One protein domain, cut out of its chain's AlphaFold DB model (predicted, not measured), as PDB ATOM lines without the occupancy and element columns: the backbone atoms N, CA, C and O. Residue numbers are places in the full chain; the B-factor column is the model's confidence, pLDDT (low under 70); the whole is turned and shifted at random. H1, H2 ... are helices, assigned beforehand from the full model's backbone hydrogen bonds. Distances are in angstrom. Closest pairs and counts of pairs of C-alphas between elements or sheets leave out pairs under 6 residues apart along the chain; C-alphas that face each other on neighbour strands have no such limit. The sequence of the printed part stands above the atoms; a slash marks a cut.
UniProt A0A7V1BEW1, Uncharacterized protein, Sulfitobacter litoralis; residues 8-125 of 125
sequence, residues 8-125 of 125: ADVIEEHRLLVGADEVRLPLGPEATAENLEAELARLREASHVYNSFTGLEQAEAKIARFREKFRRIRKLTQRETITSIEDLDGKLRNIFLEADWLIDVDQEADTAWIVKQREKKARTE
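AT A GLANCE: This is residues 8 to 125 of the 125 residues of an uncharacterized protein of Sulfitobacter litoralis (UniProt A0A7V1BEW1). The model is an open, flat arrangement of helices: H3 and H4 form a staggered helical hairpin, H5 crosses the part of H3 away from H4, and H2 runs in to meet H5 and leads into H3. H1 touches no other helix and lies beyond a long link with no named element. The printed part has 118 residues with five named helices, H1 to H5 in chain order, and no named strand, an all-helix domain. It is only just extended, close to loose, with a radius of gyration of the C-alphas of 20.4 A and spans of 55 by 53 by 25 A.

HOW THE PARTS SIT: H1, residues 8 to 18, and H2, residues 33 to 52, are apart. H3, residues 55 to 76, is close to H2 but not clearly touching, with the closest C-alphas, those of Tyr 50 and Gln 58, 7.7 A apart. H4, residues 85 to 100, touches H3 at residues 69 to 76 alone, closest at the C-alphas of Ile 73 and Ile 95, 6.0 A apart. This hairpin has a shallow tilt of 1 degree, opposite ways. H5, residues 107 to 124, touches H3 with residues 110 to 114 alone, closest at the C-alphas of Ala 61 and Asp 110, 5.1 A apart. Their lines are about perpendicular at 72 degrees, only just past steep. H2, with residues 46 to 50 alone, touches H5 at a steep tilt of 39 degrees, the same way; the C-alphas of Tyr 50 and Thr 111 are closest, 5.8 A apart. Every O i to N i+4 pair is within hydrogen-bond range in H1, H2, H3, H4 and H5.

IN THESE COORDINATES: H1 begins at C-alpha 8 (209.339, 217.196, 185.689). H2 measures 28.7 A from first to last C-alpha, H3 31.6 A, H4 22.3 A and H5 26.1 A. H5 ends at C-alpha 124 (223.527, 247.094, 149.585).

THE WHOLE: The C-alphas of Asp 21 and Glu 125 are farthest apart, at 62.1 A. The printed part has no cut. The link from H1 to H2, residues 19 to 32, is long. Residues 32 to 38 and 119 to 125 stand free. The pLDDT is under 70 at residues 22 to 28, 79 to 80, 101 to 105 and 125.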
ATOM      1  N   ALA A   8     209.524 218.237 184.689       76.12
ATOM      2  CA  ALA A   8     209.339 217.196 185.689       76.12
ATOM      3  C   ALA A   8     210.548 216.246 185.743       76.12
ATOM      4  O   ALA A   8     211.043 215.961 186.831       76.12
ATOM      5  N   ASP A   9     211.090 215.849 184.585       81.06
ATOM      6  CA  ASP A   9     212.269 214.973 184.511       81.06
ATOM      7  C   ASP A   9     213.541 215.627 185.073       81.06
ATOM      8  O   ASP A   9     214.441 214.935 185.550       81.06
ATOM      9  N   VAL A  10     213.655 216.953 184.975       75.81
ATOM     10  CA  VAL A  10     214.798 217.717 185.501       75.81
ATOM     11  C   VAL A  10     214.654 217.940 187.006       75.81
ATOM     12  O   VAL A  10     215.626 217.775 187.744       75.81
ATOM     13  N   ILE A  11     213.445 218.264 187.475       74.69
ATOM     14  CA  ILE A  11     213.144 218.421 188.904       74.69
ATOM     15  C   ILE A  11     213.383 217.103 189.642       74.69
ATOM     16  O   ILE A  11     214.013 217.109 190.700       74.69
ATOM     17  N   GLU A  12     212.932 215.979 189.084       79.25
ATOM     18  CA  GLU A  12     213.092 214.667 189.713       79.25
ATOM     19  C   GLU A  12     214.558 214.216 189.751       79.25
ATOM     20  O   GLU A  12     215.032 213.760 190.791       79.25
ATOM     21  N   GLU A  13     215.318 214.406 188.666       81.00
ATOM     22  CA  GLU A  13     216.759 214.120 188.673       81.00
ATOM     23  C   GLU A  13     217.485 214.957 189.734       81.00
ATOM     24  O   GLU A  13     218.321 214.437 190.475       81.00
ATOM     25  N   HIS A  14     217.138 216.242 189.849       73.19
ATOM     26  CA  HIS A  14     217.725 217.107 190.863       73.19
ATOM     27  C   HIS A  14     217.349 216.650 192.275       73.19
ATOM     28  O   HIS A  14     218.234 216.500 193.113       73.19
ATOM     29  N   ARG A  15     216.069 216.343 192.534       82.12
ATOM     30  CA  ARG A  15     215.590 215.824 193.826       82.12
ATOM     31  C   ARG A  15     216.385 214.596 194.271       82.12
ATOM     32  O   ARG A  15     216.842 214.545 195.414       82.12
ATOM     33  N   LEU A  16     216.589 213.647 193.355       83.69
ATOM     34  CA  LEU A  16     217.380 212.439 193.595       83.69
ATOM     35  C   LEU A  16     218.861 212.759 193.860       83.69
ATOM     36  O   LEU A  16     219.443 212.189 194.779       83.69
ATOM     37  N   LEU A  17     219.458 213.688 193.105       80.94
ATOM     38  CA  LEU A  17     220.849 214.125 193.287       80.94
ATOM     39  C   LEU A  17     221.108 214.758 194.659       80.94
ATOM     40  O   LEU A  17     222.147 214.491 195.259       80.94
ATOM     41  N   VAL A  18     220.192 215.597 195.155       77.62
ATOM     42  CA  VAL A  18     220.373 216.290 196.445       77.62
ATOM     43  C   VAL A  18     219.886 215.459 197.640       77.62
ATOM     44  O   VAL A  18     220.046 215.885 198.781       77.62
ATOM     45  N   GLY A  19     219.291 214.283 197.403       76.88
ATOM     46  CA  GLY A  19     218.726 213.436 198.457       76.88
ATOM     47  C   GLY A  19     217.576 214.105 199.214       76.88
ATOM     48  O   GLY A  19     217.404 213.862 200.405       76.88
ATOM     49  N   ALA A  20     216.829 214.988 198.546       74.19
ATOM     50  CA  ALA A  20     215.738 215.738 199.154       74.19
ATOM     51  C   ALA A  20     214.411 214.973 199.034       74.19
ATOM     52  O   ALA A  20     214.069 214.457 197.968       74.19
ATOM     53  N   ASP A  21     213.620 214.954 200.107       70.12
ATOM     54  CA  ASP A  21     212.254 214.413 200.056       70.12
ATOM     55  C   ASP A  21     211.354 215.269 199.144       70.12
ATOM     56  O   ASP A  21     210.505 214.740 198.429       70.12
ATOM     57  N   GLU A  22     211.597 216.584 199.099       63.34
ATOM     58  CA  GLU A  22     210.915 217.553 198.237       63.34
ATOM     59  C   GLU A  22     211.888 218.686 197.847       63.34
ATOM     60  O   GLU A  22     212.652 219.169 198.684       63.34
ATOM     61  N   VAL A  23     211.851 219.146 196.592       53.88
ATOM     62  CA  VAL A  23     212.574 220.350 196.147       53.88
ATOM     63  C   VAL A  23     211.572 221.495 196.043       53.88
ATOM     64  O   VAL A  23     210.752 221.529 195.129       53.88
ATOM     65  N   ARG A  24     211.647 222.454 196.971       56.69
ATOM     66  CA  ARG A  24     210.893 223.712 196.888       56.69
ATOM     67  C   ARG A  24     211.821 224.826 196.440       56.69
ATOM     68  O   ARG A  24     212.552 225.395 197.245       56.69
ATOM     69  N   LEU A  25     211.786 225.135 195.151       57.97
ATOM     70  CA  LEU A  25     212.374 226.368 194.647       57.97
ATOM     71  C   LEU A  25     211.376 227.501 194.917       57.97
ATOM     72  O   LEU A  25     210.217 227.375 194.515       57.97
ATOM     73  N   PRO A  26     211.769 228.590 195.605       51.66
ATOM     74  CA  PRO A  26     210.934 229.775 195.702       51.66
ATOM     75  C   PRO A  26     210.859 230.404 194.312       51.66
ATOM     76  O   PRO A  26     211.718 231.173 193.889       51.66
ATOM     77  N   LEU A  27     209.838 229.999 193.579       65.19
ATOM     78  CA  LEU A  27     209.479 230.544 192.290       65.19
ATOM     79  C   LEU A  27     208.657 231.820 192.520       65.19
ATOM     80  O   LEU A  27     207.849 231.892 193.448       65.19
ATOM     81  N   GLY A  28     208.904 232.854 191.712       69.75
ATOM     82  CA  GLY A  28     208.119 234.089 191.765       69.75
ATOM     83  C   GLY A  28     206.628 233.825 191.494       69.75
ATOM     84  O   GLY A  28     206.281 232.770 190.965       69.75
ATOM     85  N   PRO A  29     205.732 234.775 191.807       74.50
ATOM     86  CA  PRO A  29     204.280 234.582 191.688       74.50
ATOM     87  C   PRO A  29     203.800 234.210 190.273       74.50
ATOM     88  O   PRO A  29     202.712 233.664 190.127       74.50
ATOM     89  N   GLU A  30     204.606 234.471 189.241       74.19
ATOM     90  CA  GLU A  30     204.302 234.150 187.843       74.19
ATOM     91  C   GLU A  30     204.838 232.791 187.375       74.19
ATOM     92  O   GLU A  30     204.523 232.365 186.271       74.19
ATOM     93  N   ALA A  31     205.616 232.072 188.179       75.38
ATOM     94  CA  ALA A  31     206.191 230.786 187.784       75.38
ATOM     95  C   ALA A  31     205.236 229.618 188.103       75.38
ATOM     96  O   ALA A  31     205.565 228.664 188.809       75.38
ATOM     97  N   THR A  32     204.015 229.725 187.572       80.06
ATOM     98  CA  THR A  32     203.033 228.637 187.522       80.06
ATOM     99  C   THR A  32     203.489 227.559 186.533       80.06
ATOM    100  O   THR A  32     204.302 227.825 185.649       80.06
ATOM    101  N   ALA A  33     202.954 226.337 186.644       78.38
ATOM    102  CA  ALA A  33     203.294 225.249 185.718       78.38
ATOM    103  C   ALA A  33     203.037 225.630 184.246       78.38
ATOM    104  O   ALA A  33     203.909 225.439 183.407       78.38
ATOM    105  N   GLU A  34     201.887 226.247 183.963       80.19
ATOM    106  CA  GLU A  34     201.519 226.732 182.626       80.19
ATOM    107  C   GLU A  34     202.518 227.768 182.092       80.19
ATOM    108  O   GLU A  34     202.989 227.655 180.962       80.19
ATOM    109  N   ASN A  35     202.907 228.744 182.919       80.50
ATOM    110  CA  ASN A  35     203.847 229.783 182.503       80.50
ATOM    111  C   ASN A  35     205.258 229.226 182.283       80.50
ATOM    112  O   ASN A  35     205.950 229.654 181.362       80.50
ATOM    113  N   LEU A  36     205.685 228.253 183.089       81.75
ATOM    114  CA  LEU A  36     206.972 227.583 182.908       81.75
ATOM    115  C   LEU A  36     207.001 226.717 181.643       81.75
ATOM    116  O   LEU A  36     208.011 226.696 180.941       81.75
ATOM    117  N   GLU A  37     205.907 226.022 181.328       85.50
ATOM    118  CA  GLU A  37     205.773 225.269 180.077       85.50
ATOM    119  C   GLU A  37     205.775 226.194 178.857       85.50
ATOM    120  O   GLU A  37     206.484 225.922 177.882       85.50
ATOM    121  N   ALA A  38     205.047 227.312 178.924       86.31
ATOM    122  CA  ALA A  38     205.043 228.328 177.877       86.31
ATOM    123  C   ALA A  38     206.444 228.928 177.666       86.31
ATOM    124  O   ALA A  38     206.903 229.044 176.528       86.31
ATOM    125  N   GLU A  39     207.151 229.247 178.751       85.31
ATOM    126  CA  GLU A  39     208.513 229.780 178.686       85.31
ATOM    127  C   GLU A  39     209.497 228.754 178.117       85.31
ATOM    128  O   GLU A  39     210.323 229.085 177.268       85.31
ATOM    129  N   LEU A  40     209.381 227.477 178.490       86.38
ATOM    130  CA  LEU A  40     210.187 226.426 177.873       86.38
ATOM    131  C   LEU A  40     209.929 226.283 176.375       86.38
ATOM    132  O   LEU A  40     210.882 226.121 175.611       86.38
ATOM    133  N   ALA A  41     208.666 226.307 175.948       87.81
ATOM    134  CA  ALA A  41     208.325 226.233 174.532       87.81
ATOM    135  C   ALA A  41     208.935 227.417 173.765       87.81
ATOM    136  O   ALA A  41     209.547 227.226 172.713       87.81
ATOM    137  N   ARG A  42     208.859 228.620 174.346       89.50
ATOM    138  CA  ARG A  42     209.482 229.839 173.819       89.50
ATOM    139  C   ARG A  42     211.003 229.698 173.691       89.50
ATOM    140  O   ARG A  42     211.555 230.021 172.642       89.50
ATOM    141  N   LEU A  43     211.678 229.170 174.717       86.50
ATOM    142  CA  LEU A  43     213.128 228.941 174.710       86.50
ATOM    143  C   LEU A  43     213.552 227.873 173.692       86.50
ATOM    144  O   LEU A  43     214.577 228.033 173.027       86.50
ATOM    145  N   ARG A  44     212.768 226.797 173.531       88.50
ATOM    146  CA  ARG A  44     213.011 225.770 172.501       88.50
ATOM    147  C   ARG A  44     212.938 226.368 171.101       88.50
ATOM    148  O   ARG A  44     213.843 226.132 170.304       88.50
ATOM    149  N   GLU A  45     211.917 227.179 170.833       90.25
ATOM    150  CA  GLU A  45     211.765 227.867 169.550       90.25
ATOM    151  C   GLU A  45     212.911 228.856 169.303       90.25
ATOM    152  O   GLU A  45     213.556 228.809 168.255       90.25
ATOM    153  N   ALA A  46     213.246 229.695 170.289       87.81
ATOM    154  CA  ALA A  46     214.365 230.630 170.191       87.81
ATOM    155  C   ALA A  46     215.686 229.904 169.879       87.81
ATOM    156  O   ALA A  46     216.457 230.338 169.018       87.81
ATOM    157  N   SER A  47     215.917 228.754 170.521       88.75
ATOM    158  CA  SER A  47     217.091 227.930 170.254       88.75
ATOM    159  C   SER A  47     217.063 227.309 168.861       88.75
ATOM    160  O   SER A  47     218.087 227.297 168.175       88.75
ATOM    161  N   HIS A  48     215.907 226.826 168.404       91.75
ATOM    162  CA  HIS A  48     215.752 226.286 167.058       91.75
ATOM    163  C   HIS A  48     216.073 227.337 165.986       91.75
ATOM    164  O   HIS A  48     216.893 227.081 165.100       91.75
ATOM    165  N   VAL A  49     215.510 228.542 166.116       91.62
ATOM    166  CA  VAL A  49     215.785 229.674 165.220       91.62
ATOM    167  C   VAL A  49     217.271 230.021 165.231       91.62
ATOM    168  O   VAL A  49     217.887 230.095 164.167       91.62
ATOM    169  N   TYR A  50     217.880 230.170 166.410       91.69
ATOM    170  CA  TYR A  50     219.302 230.493 166.521       91.69
ATOM    171  C   TYR A  50     220.194 229.436 165.848       91.69
ATOM    172  O   TYR A  50     221.132 229.761 165.113       91.69
ATOM    173  N   ASN A  51     219.872 228.157 166.048       91.81
ATOM    174  CA  ASN A  51     220.608 227.032 165.474       91.81
ATOM    175  C   ASN A  51     220.399 226.867 163.958       91.81
ATOM    176  O   ASN A  51     221.157 226.132 163.330       91.81
ATOM    177  N   SER A  52     219.421 227.556 163.360       94.81
ATOM    178  CA  SER A  52     219.225 227.572 161.904       94.81
ATOM    179  C   SER A  52     220.225 228.470 161.159       94.81
ATOM    180  O   SER A  52     220.415 228.317 159.949       94.81
ATOM    181  N   PHE A  53     220.879 229.405 161.859       94.44
ATOM    182  CA  PHE A  53     221.917 230.258 161.278       94.44
ATOM    183  C   PHE A  53     223.232 229.505 161.074       94.44
ATOM    184  O   PHE A  53     223.517 228.495 161.718       94.44
ATOM    185  N   THR A  54     224.081 230.024 160.188       95.00
ATOM    186  CA  THR A  54     225.411 229.444 159.980       95.00
ATOM    187  C   THR A  54     226.304 229.660 161.205       95.00
ATOM    188  O   THR A  54     226.188 230.661 161.915       95.00
ATOM    189  N   GLY A  55     227.273 228.763 161.421       93.38
ATOM    190  CA  GLY A  55     228.233 228.909 162.522       93.38
ATOM    191  C   GLY A  55     229.045 230.213 162.461       93.38
ATOM    192  O   GLY A  55     229.423 230.751 163.500       93.38
ATOM    193  N   LEU A  56     229.263 230.760 161.258       94.38
ATOM    194  CA  LEU A  56     229.907 232.063 161.081       94.38
ATOM    195  C   LEU A  56     229.026 233.203 161.604       94.38
ATOM    196  O   LEU A  56     229.500 234.020 162.385       94.38
ATOM    197  N   GLU A  57     227.745 233.237 161.231       94.62
ATOM    198  CA  GLU A  57     226.804 234.271 161.688       94.62
ATOM    199  C   GLU A  57     226.637 234.251 163.210       94.62
ATOM    200  O   GLU A  57     226.644 235.297 163.858       94.62
ATOM    201  N   GLN A  58     226.560 233.053 163.792       93.56
ATOM    202  CA  GLN A  58     226.519 232.877 165.241       93.56
ATOM    203  C   GLN A  58     227.788 233.422 165.914       93.56
ATOM    204  O   GLN A  58     227.706 234.111 166.932       93.56
ATOM    205  N   ALA A  59     228.972 233.141 165.358       91.50
ATOM    206  CA  ALA A  59     230.233 233.655 165.887       91.50
ATOM    207  C   ALA A  59     230.326 235.185 165.771       91.50
ATOM    208  O   ALA A  59     230.739 235.850 166.723       91.50
ATOM    209  N   GLU A  60     229.907 235.758 164.642       93.88
ATOM    210  CA  GLU A  60     229.870 237.207 164.431       93.88
ATOM    211  C   GLU A  60     228.939 237.909 165.428       93.88
ATOM    212  O   GLU A  60     229.325 238.927 166.010       93.88
ATOM    213  N   ALA A  61     227.757 237.340 165.683       92.69
ATOM    214  CA  ALA A  61     226.810 237.861 166.663       92.69
ATOM    215  C   ALA A  61     227.391 237.841 168.086       92.69
ATOM    216  O   ALA A  61     227.413 238.875 168.761       92.69
ATOM    217  N   LYS A  62     227.991 236.712 168.497       90.19
ATOM    218  CA  LYS A  62     228.694 236.594 169.786       90.19
ATOM    219  C   LYS A  62     229.798 237.645 169.923       90.19
ATOM    220  O   LYS A  62     229.890 238.322 170.947       90.19
ATOM    221  N   ILE A  63     230.619 237.828 168.886       91.00
ATOM    222  CA  ILE A  63     231.681 238.843 168.871       91.00
ATOM    223  C   ILE A  63     231.090 240.252 169.000       91.00
ATOM    224  O   ILE A  63     231.624 241.071 169.753       91.00
ATOM    225  N   ALA A  64     230.000 240.556 168.293       91.38
ATOM    226  CA  ALA A  64     229.332 241.851 168.383       91.38
ATOM    227  C   ALA A  64     228.808 242.123 169.802       91.38
ATOM    228  O   ALA A  64     229.036 243.215 170.335       91.38
ATOM    229  N   ARG A  65     228.195 241.122 170.446       88.94
ATOM    230  CA  ARG A  65     227.749 241.201 171.842       88.94
ATOM    231  C   ARG A  65     228.916 241.454 172.794       88.94
ATOM    232  O   ARG A  65     228.861 242.395 173.587       88.94
ATOM    233  N   PHE A  66     229.997 240.676 172.688       87.25
ATOM    234  CA  PHE A  66     231.188 240.873 173.520       87.25
ATOM    235  C   PHE A  66     231.785 242.267 173.344       87.25
ATOM    236  O   PHE A  66     232.133 242.912 174.329       87.25
ATOM    237  N   ARG A  67     231.864 242.773 172.109       89.94
ATOM    238  CA  ARG A  67     232.363 244.129 171.841       89.94
ATOM    239  C   ARG A  67     231.539 245.197 172.553       89.94
ATOM    240  O   ARG A  67     232.131 246.108 173.131       89.94
ATOM    241  N   GLU A  68     230.212 245.100 172.541       88.31
ATOM    242  CA  GLU A  68     229.365 246.066 173.249       88.31
ATOM    243  C   GLU A  68     229.522 245.950 174.772       88.31
ATOM    244  O   GLU A  68     229.665 246.977 175.437       88.31
ATOM    245  N   LYS A  69     229.615 244.732 175.325       85.50
ATOM    246  CA  LYS A  69     229.904 244.526 176.758       85.50
ATOM    247  C   LYS A  69     231.249 245.129 177.157       85.50
ATOM    248  O   LYS A  69     231.310 245.949 178.071       85.50
ATOM    249  N   PHE A  70     232.319 244.843 176.413       86.56
ATOM    250  CA  PHE A  70     233.627 245.459 176.653       86.56
ATOM    251  C   PHE A  70     233.585 246.982 176.529       86.56
ATOM    252  O   PHE A  70     234.274 247.679 177.272       86.56
ATOM    253  N   ARG A  71     232.762 247.531 175.631       88.31
ATOM    254  CA  ARG A  71     232.571 248.979 175.517       88.31
ATOM    255  C   ARG A  71     231.907 249.565 176.763       88.31
ATOM    256  O   ARG A  71     232.319 250.641 177.199       88.31
ATOM    257  N   ARG A  72     230.910 248.884 177.333       86.81
ATOM    258  CA  ARG A  72     230.237 249.287 178.579       86.81
ATOM    259  C   ARG A  72     231.166 249.188 179.777       86.81
ATOM    260  O   ARG A  72     231.341 250.191 180.461       86.81
ATOM    261  N   ILE A  73     231.854 248.058 179.947       85.06
ATOM    262  CA  ILE A  73     232.885 247.891 180.981       85.06
ATOM    263  C   ILE A  73     233.931 248.996 180.845       85.06
ATOM    264  O   ILE A  73     234.225 249.685 181.814       85.06
ATOM    265  N   ARG A  74     234.427 249.260 179.628       86.06
ATOM    266  CA  ARG A  74     235.389 250.342 179.396       86.06
ATOM    267  C   ARG A  74     234.853 251.686 179.879       86.06
ATOM    268  O   ARG A  74     235.598 252.398 180.540       86.06
ATOM    269  N   LYS A  75     233.599 252.036 179.571       86.12
ATOM    270  CA  LYS A  75     232.964 253.267 180.076       86.12
ATOM    271  C   LYS A  75     232.901 253.285 181.602       86.12
ATOM    272  O   LYS A  75     233.297 254.279 182.192       86.12
ATOM    273  N   LEU A  76     232.492 252.182 182.227       82.75
ATOM    274  CA  LEU A  76     232.465 252.057 183.684       82.75
ATOM    275  C   LEU A  76     233.866 252.157 184.300       82.75
ATOM    276  O   LEU A  76     234.008 252.660 185.400       82.75
ATOM    277  N   THR A  77     234.924 251.751 183.601       78.69
ATOM    278  CA  THR A  77     236.311 251.904 184.079       78.69
ATOM    279  C   THR A  77     236.931 253.274 183.790       78.69
ATOM    280  O   THR A  77     238.058 253.533 184.213       78.69
ATOM    281  N   GLN A  78     236.247 254.165 183.059       83.12
ATOM    282  CA  GLN A  78     236.775 255.507 182.812       83.12
ATOM    283  C   GLN A  78     236.881 256.283 184.130       83.12
ATOM    284  O   GLN A  78     236.071 256.117 185.048       83.12
ATOM    285  N   ARG A  79     237.935 257.106 184.235       63.06
ATOM    286  CA  ARG A  79     238.201 257.934 185.414       63.06
ATOM    287  C   ARG A  79     237.055 258.922 185.605       63.06
ATOM    288  O   ARG A  79     236.962 259.913 184.892       63.06
ATOM    289  N   GLU A  80     236.240 258.647 186.606       67.75
ATOM    290  CA  GLU A  80     235.417 259.647 187.274       67.75
ATOM    291  C   GLU A  80     236.127 259.991 188.580       67.75
ATOM    292  O   GLU A  80     236.856 259.156 189.130       67.75
ATOM    293  N   THR A  81     235.959 261.219 189.057       70.56
ATOM    294  CA  THR A  81     236.465 261.618 190.369       70.56
ATOM    295  C   THR A  81     235.721 260.806 191.424       70.56
ATOM    296  O   THR A  81     234.559 261.070 191.700       70.56
ATOM    297  N   ILE A  82     236.376 259.785 191.973       76.00
ATOM    298  CA  ILE A  82     235.848 258.999 193.089       76.00
ATOM    299  C   ILE A  82     235.964 259.876 194.335       76.00
ATOM    300  O   ILE A  82     237.072 260.215 194.751       76.00
ATOM    301  N   THR A  83     234.823 260.284 194.883       81.12
ATOM    302  CA  THR A  83     234.750 261.207 196.022       81.12
ATOM    303  C   THR A  83     234.621 260.505 197.372       81.12
ATOM    304  O   THR A  83     234.893 261.125 198.398       81.12
ATOM    305  N   SER A  84     234.259 259.220 197.381       86.25
ATOM    306  CA  SER A  84     234.065 258.414 198.592       86.25
ATOM    307  C   SER A  84     234.368 256.925 198.367       86.25
ATOM    308  O   SER A  84     234.579 256.476 197.237       86.25
ATOM    309  N   ILE A  85     234.401 256.150 199.456       84.88
ATOM    310  CA  ILE A  85     234.547 254.685 199.400       84.88
ATOM    311  C   ILE A  85     233.261 254.052 198.852       84.88
ATOM    312  O   ILE A  85     233.326 253.097 198.083       84.88
ATOM    313  N   GLU A  86     232.101 254.609 199.192       86.75
ATOM    314  CA  GLU A  86     230.795 254.170 198.706       86.75
ATOM    315  C   GLU A  86     230.685 254.307 197.179       86.75
ATOM    316  O   GLU A  86     230.205 253.388 196.510       86.75
ATOM    317  N   ASP A  87     231.207 255.400 196.611       81.94
ATOM    318  CA  ASP A  87     231.264 255.602 195.156       81.94
ATOM    319  C   ASP A  87     232.145 254.544 194.474       81.94
ATOM    320  O   ASP A  87     231.821 254.045 193.393       81.94
ATOM    321  N   LEU A  88     233.264 254.181 195.113       82.56
ATOM    322  CA  LEU A  88     234.145 253.121 194.631       82.56
ATOM    323  C   LEU A  88     233.453 251.750 194.680       82.56
ATOM    324  O   LEU A  88     233.527 251.014 193.697       82.56
ATOM    325  N   ASP A  89     232.765 251.416 195.777       85.12
ATOM    326  CA  ASP A  89     232.054 250.137 195.922       85.12
ATOM    327  C   ASP A  89     230.919 250.007 194.897       85.12
ATOM    328  O   ASP A  89     230.829 249.006 194.185       85.12
ATOM    329  N   GLY A  90     230.100 251.052 194.728       84.25
ATOM    330  CA  GLY A  90     229.038 251.074 193.717       84.25
ATOM    331  C   GLY A  90     229.579 250.894 192.294       84.25
ATOM    332  O   GLY A  90     229.023 250.140 191.492       84.25
ATOM    333  N   LYS A  91     230.715 251.525 191.987       83.19
ATOM    334  CA  LYS A  91     231.376 251.404 190.685       83.19
ATOM    335  C   LYS A  91     231.930 250.004 190.435       83.19
ATOM    336  O   LYS A  91     231.735 249.459 189.347       83.19
ATOM    337  N   LEU A  92     232.583 249.405 191.432       83.44
ATOM    338  CA  LEU A  92     233.082 248.033 191.349       83.44
ATOM    339  C   LEU A  92     231.933 247.040 191.163       83.44
ATOM    340  O   LEU A  92     232.016 246.200 190.269       83.44
ATOM    341  N   ARG A  93     230.833 247.176 191.915       85.69
ATOM    342  CA  ARG A  93     229.636 246.336 191.745       85.69
ATOM    343  C   ARG A  93     229.090 246.392 190.323       85.69
ATOM    344  O   ARG A  93     228.844 245.344 189.740       85.69
ATOM    345  N   ASN A  94     228.961 247.580 189.735       83.62
ATOM    346  CA  ASN A  94     228.471 247.721 188.361       83.62
ATOM    347  C   ASN A  94     229.399 247.055 187.332       83.62
ATOM    348  O   ASN A  94     228.923 246.439 186.381       83.62
ATOM    349  N   ILE A  95     230.720 247.146 187.525       82.50
ATOM    350  CA  ILE A  95     231.696 246.449 186.673       82.50
ATOM    351  C   ILE A  95     231.550 244.932 186.822       82.50
ATOM    352  O   ILE A  95     231.545 244.229 185.813       82.50
ATOM    353  N   PHE A  96     231.418 244.433 188.054       81.88
ATOM    354  CA  PHE A  96     231.234 243.006 188.307       81.88
ATOM    355  C   PHE A  96     229.932 242.484 187.704       81.88
ATOM    356  O   PHE A  96     229.974 241.453 187.051       81.88
ATOM    357  N   LEU A  97     228.820 243.211 187.830       81.25
ATOM    358  CA  LEU A  97     227.544 242.834 187.213       81.25
ATOM    359  C   LEU A  97     227.660 242.705 185.686       81.25
ATOM    360  O   LEU A  97     227.218 241.718 185.108       81.25
ATOM    361  N   GLU A  98     228.312 243.662 185.023       78.81
ATOM    362  CA  GLU A  98     228.525 243.599 183.570       78.81
ATOM    363  C   GLU A  98     229.489 242.473 183.154       78.81
ATOM    364  O   GLU A  98     229.333 241.888 182.076       78.81
ATOM    365  N   ALA A  99     230.489 242.167 183.986       75.00
ATOM    366  CA  ALA A  99     231.447 241.089 183.744       75.00
ATOM    367  C   ALA A  99     230.850 239.696 183.998       75.00
ATOM    368  O   ALA A  99     231.181 238.760 183.272       75.00
ATOM    369  N   ASP A 100     229.959 239.556 184.976       71.19
ATOM    370  CA  ASP A 100     229.272 238.300 185.288       71.19
ATOM    371  C   ASP A 100     228.362 237.883 184.120       71.19
ATOM    372  O   ASP A 100     228.393 236.753 183.634       71.19
ATOM    373  N   TRP A 101     227.688 238.864 183.513       63.88
ATOM    374  CA  TRP A 101     226.871 238.673 182.312       63.88
ATOM    375  C   TRP A 101     227.684 238.372 181.043       63.88
ATOM    376  O   TRP A 101     227.113 238.282 179.952       63.88
ATOM    377  N   LEU A 102     229.018 238.301 181.108       60.97
ATOM    378  CA  LEU A 102     229.840 237.906 179.963       60.97
ATOM    379  C   LEU A 102     229.648 236.413 179.635       60.97
ATOM    380  O   LEU A 102     229.862 236.015 178.490       60.97
ATOM    381  N   ILE A 103     229.220 235.608 180.612       57.94
ATOM    382  CA  ILE A 103     228.985 234.164 180.460       57.94
ATOM    383  C   ILE A 103     227.583 233.873 179.895       57.94
ATOM    384  O   ILE A 103     227.400 232.851 179.231       57.94
ATOM    385  N   ASP A 104     226.624 234.791 180.061       65.50
ATOM    386  CA  ASP A 104     225.259 234.600 179.569       65.50
ATOM    387  C   ASP A 104     225.187 234.575 178.035       65.50
ATOM    388  O   ASP A 104     225.620 235.488 177.313       65.50
ATOM    389  N   VAL A 105     224.619 233.482 177.524       68.31
ATOM    390  CA  VAL A 105     224.306 233.310 176.109       68.31
ATOM    391  C   VAL A 105     222.934 233.921 175.851       68.31
ATOM    392  O   VAL A 105     221.914 233.320 176.162       68.31
ATOM    393  N   ASP A 106     222.914 235.095 175.228       84.69
ATOM    394  CA  ASP A 106     221.679 235.756 174.803       84.69
ATOM    395  C   ASP A 106     221.384 235.417 173.331       84.69
ATOM    396  O   ASP A 106     221.835 236.098 172.404       84.69
ATOM    397  N   GLN A 107     220.690 234.293 173.116       87.88
ATOM    398  CA  GLN A 107     220.364 233.786 171.774       87.88
ATOM    399  C   GLN A 107     219.374 234.693 171.036       87.88
ATOM    400  O   GLN A 107     219.417 234.784 169.806       87.88
ATOM    401  N   GLU A 108     218.501 235.385 171.765       89.12
ATOM    402  CA  GLU A 108     217.501 236.285 171.195       89.12
ATOM    403  C   GLU A 108     218.153 237.557 170.658       89.12
ATOM    404  O   GLU A 108     217.934 237.923 169.498       89.12
ATOM    405  N   ALA A 109     219.018 238.195 171.453       89.50
ATOM    406  CA  ALA A 109     219.764 239.365 171.005       89.50
ATOM    407  C   ALA A 109     220.699 239.029 169.836       89.50
ATOM    408  O   ALA A 109     220.796 239.809 168.883       89.50
ATOM    409  N   ASP A 110     221.356 237.864 169.873       92.81
ATOM    410  CA  ASP A 110     222.201 237.417 168.766       92.81
ATOM    411  C   ASP A 110     221.373 237.179 167.492       92.81
ATOM    412  O   ASP A 110     221.751 237.649 166.418       92.81
ATOM    413  N   THR A 111     220.216 236.517 167.603       93.69
ATOM    414  CA  THR A 111     219.285 236.297 166.483       93.69
ATOM    415  C   THR A 111     218.838 237.620 165.866       93.69
ATOM    416  O   THR A 111     218.955 237.815 164.654       93.69
ATOM    417  N   ALA A 112     218.396 238.573 166.692       94.06
ATOM    418  CA  ALA A 112     217.983 239.896 166.233       94.06
ATOM    419  C   ALA A 112     219.126 240.643 165.524       94.06
ATOM    420  O   ALA A 112     218.913 241.319 164.511       94.06
ATOM    421  N   TRP A 113     220.358 240.505 166.024       95.25
ATOM    422  CA  TRP A 113     221.532 241.083 165.381       95.25
ATOM    423  C   TRP A 113     221.792 240.464 164.003       95.25
ATOM    424  O   TRP A 113     221.999 241.216 163.047       95.25
ATOM    425  N   ILE A 114     221.739 239.132 163.879       95.25
ATOM    426  CA  ILE A 114     221.966 238.415 162.612       95.25
ATOM    427  C   ILE A 114     220.936 238.840 161.564       95.25
ATOM    428  O   ILE A 114     221.317 239.236 160.459       95.25
ATOM    429  N   VAL A 115     219.646 238.837 161.921       95.38
ATOM    430  CA  VAL A 115     218.554 239.269 161.030       95.38
ATOM    431  C   VAL A 115     218.814 240.684 160.514       95.38
ATOM    432  O   VAL A 115     218.815 240.921 159.305       95.38
ATOM    433  N   LYS A 116     219.171 241.611 161.410       95.56
ATOM    434  CA  LYS A 116     219.499 242.991 161.040       95.56
ATOM    435  C   LYS A 116     220.704 243.091 160.097       95.56
ATOM    436  O   LYS A 116     220.738 243.989 159.256       95.56
ATOM    437  N   GLN A 117     221.718 242.230 160.225       94.94
ATOM    438  CA  GLN A 117     222.849 242.231 159.288       94.94
ATOM    439  C   GLN A 117     222.469 241.675 157.917       94.94
ATOM    440  O   GLN A 117     222.918 242.224 156.911       94.94
ATOM    441  N   ARG A 118     221.627 240.636 157.857       93.88
ATOM    442  CA  ARG A 118     221.105 240.105 156.587       93.88
ATOM    443  C   ARG A 118     220.309 241.165 155.834       93.88
ATOM    444  O   ARG A 118     220.582 241.410 154.664       93.88
ATOM    445  N   GLU A 119     219.406 241.860 156.525       94.31
ATOM    446  CA  GLU A 119     218.633 242.963 155.943       94.31
ATOM    447  C   GLU A 119     219.521 244.092 155.418       94.31
ATOM    448  O   GLU A 119     219.230 244.678 154.380       94.31
ATOM    449  N   LYS A 120     220.609 244.419 156.127       92.38
ATOM    450  CA  LYS A 120     221.566 245.426 155.656       92.38
ATOM    451  C   LYS A 120     222.281 244.980 154.387       92.38
ATOM    452  O   LYS A 120     222.338 245.776 153.459       92.38
ATOM    453  N   LYS A 121     222.788 243.741 154.348       89.75
ATOM    454  CA  LYS A 121     223.477 243.183 153.172       89.75
ATOM    455  C   LYS A 121     222.563 243.198 151.944       89.75
ATOM    456  O   LYS A 121     222.953 243.743 150.921       89.75
ATOM    457  N   ALA A 122     221.316 242.752 152.105       89.75
ATOM    458  CA  ALA A 122     220.313 242.729 151.039       89.75
ATOM    459  C   ALA A 122     219.891 244.118 150.512       89.75
ATOM    460  O   ALA A 122     219.278 244.200 149.459       89.75
ATOM    461  N   ARG A 123     220.161 245.211 151.243       83.19
ATOM    462  CA  ARG A 123     219.905 246.593 150.778       83.19
ATOM    463  C   ARG A 123     221.093 247.214 150.044       83.19
ATOM    464  O   ARG A 123     220.940 248.269 149.436       83.19
ATOM    465  N   THR A 124     222.278 246.638 150.211       75.75
ATOM    466  CA  THR A 124     223.527 247.094 149.585       75.75
ATOM    467  C   THR A 124     223.897 246.299 148.334       75.75
ATOM    468  O   THR A 124     224.843 246.686 147.650       75.75
ATOM    469  N   GLU A 125     223.163 245.221 148.057       58.03
ATOM    470  CA  GLU A 125     223.179 244.427 146.820       58.03
ATOM    471  C   GLU A 125     222.025 244.858 145.906       58.03
ATOM    472  O   GLU A 125     222.249 244.909 144.676       58.03
TER     473      GLU A 125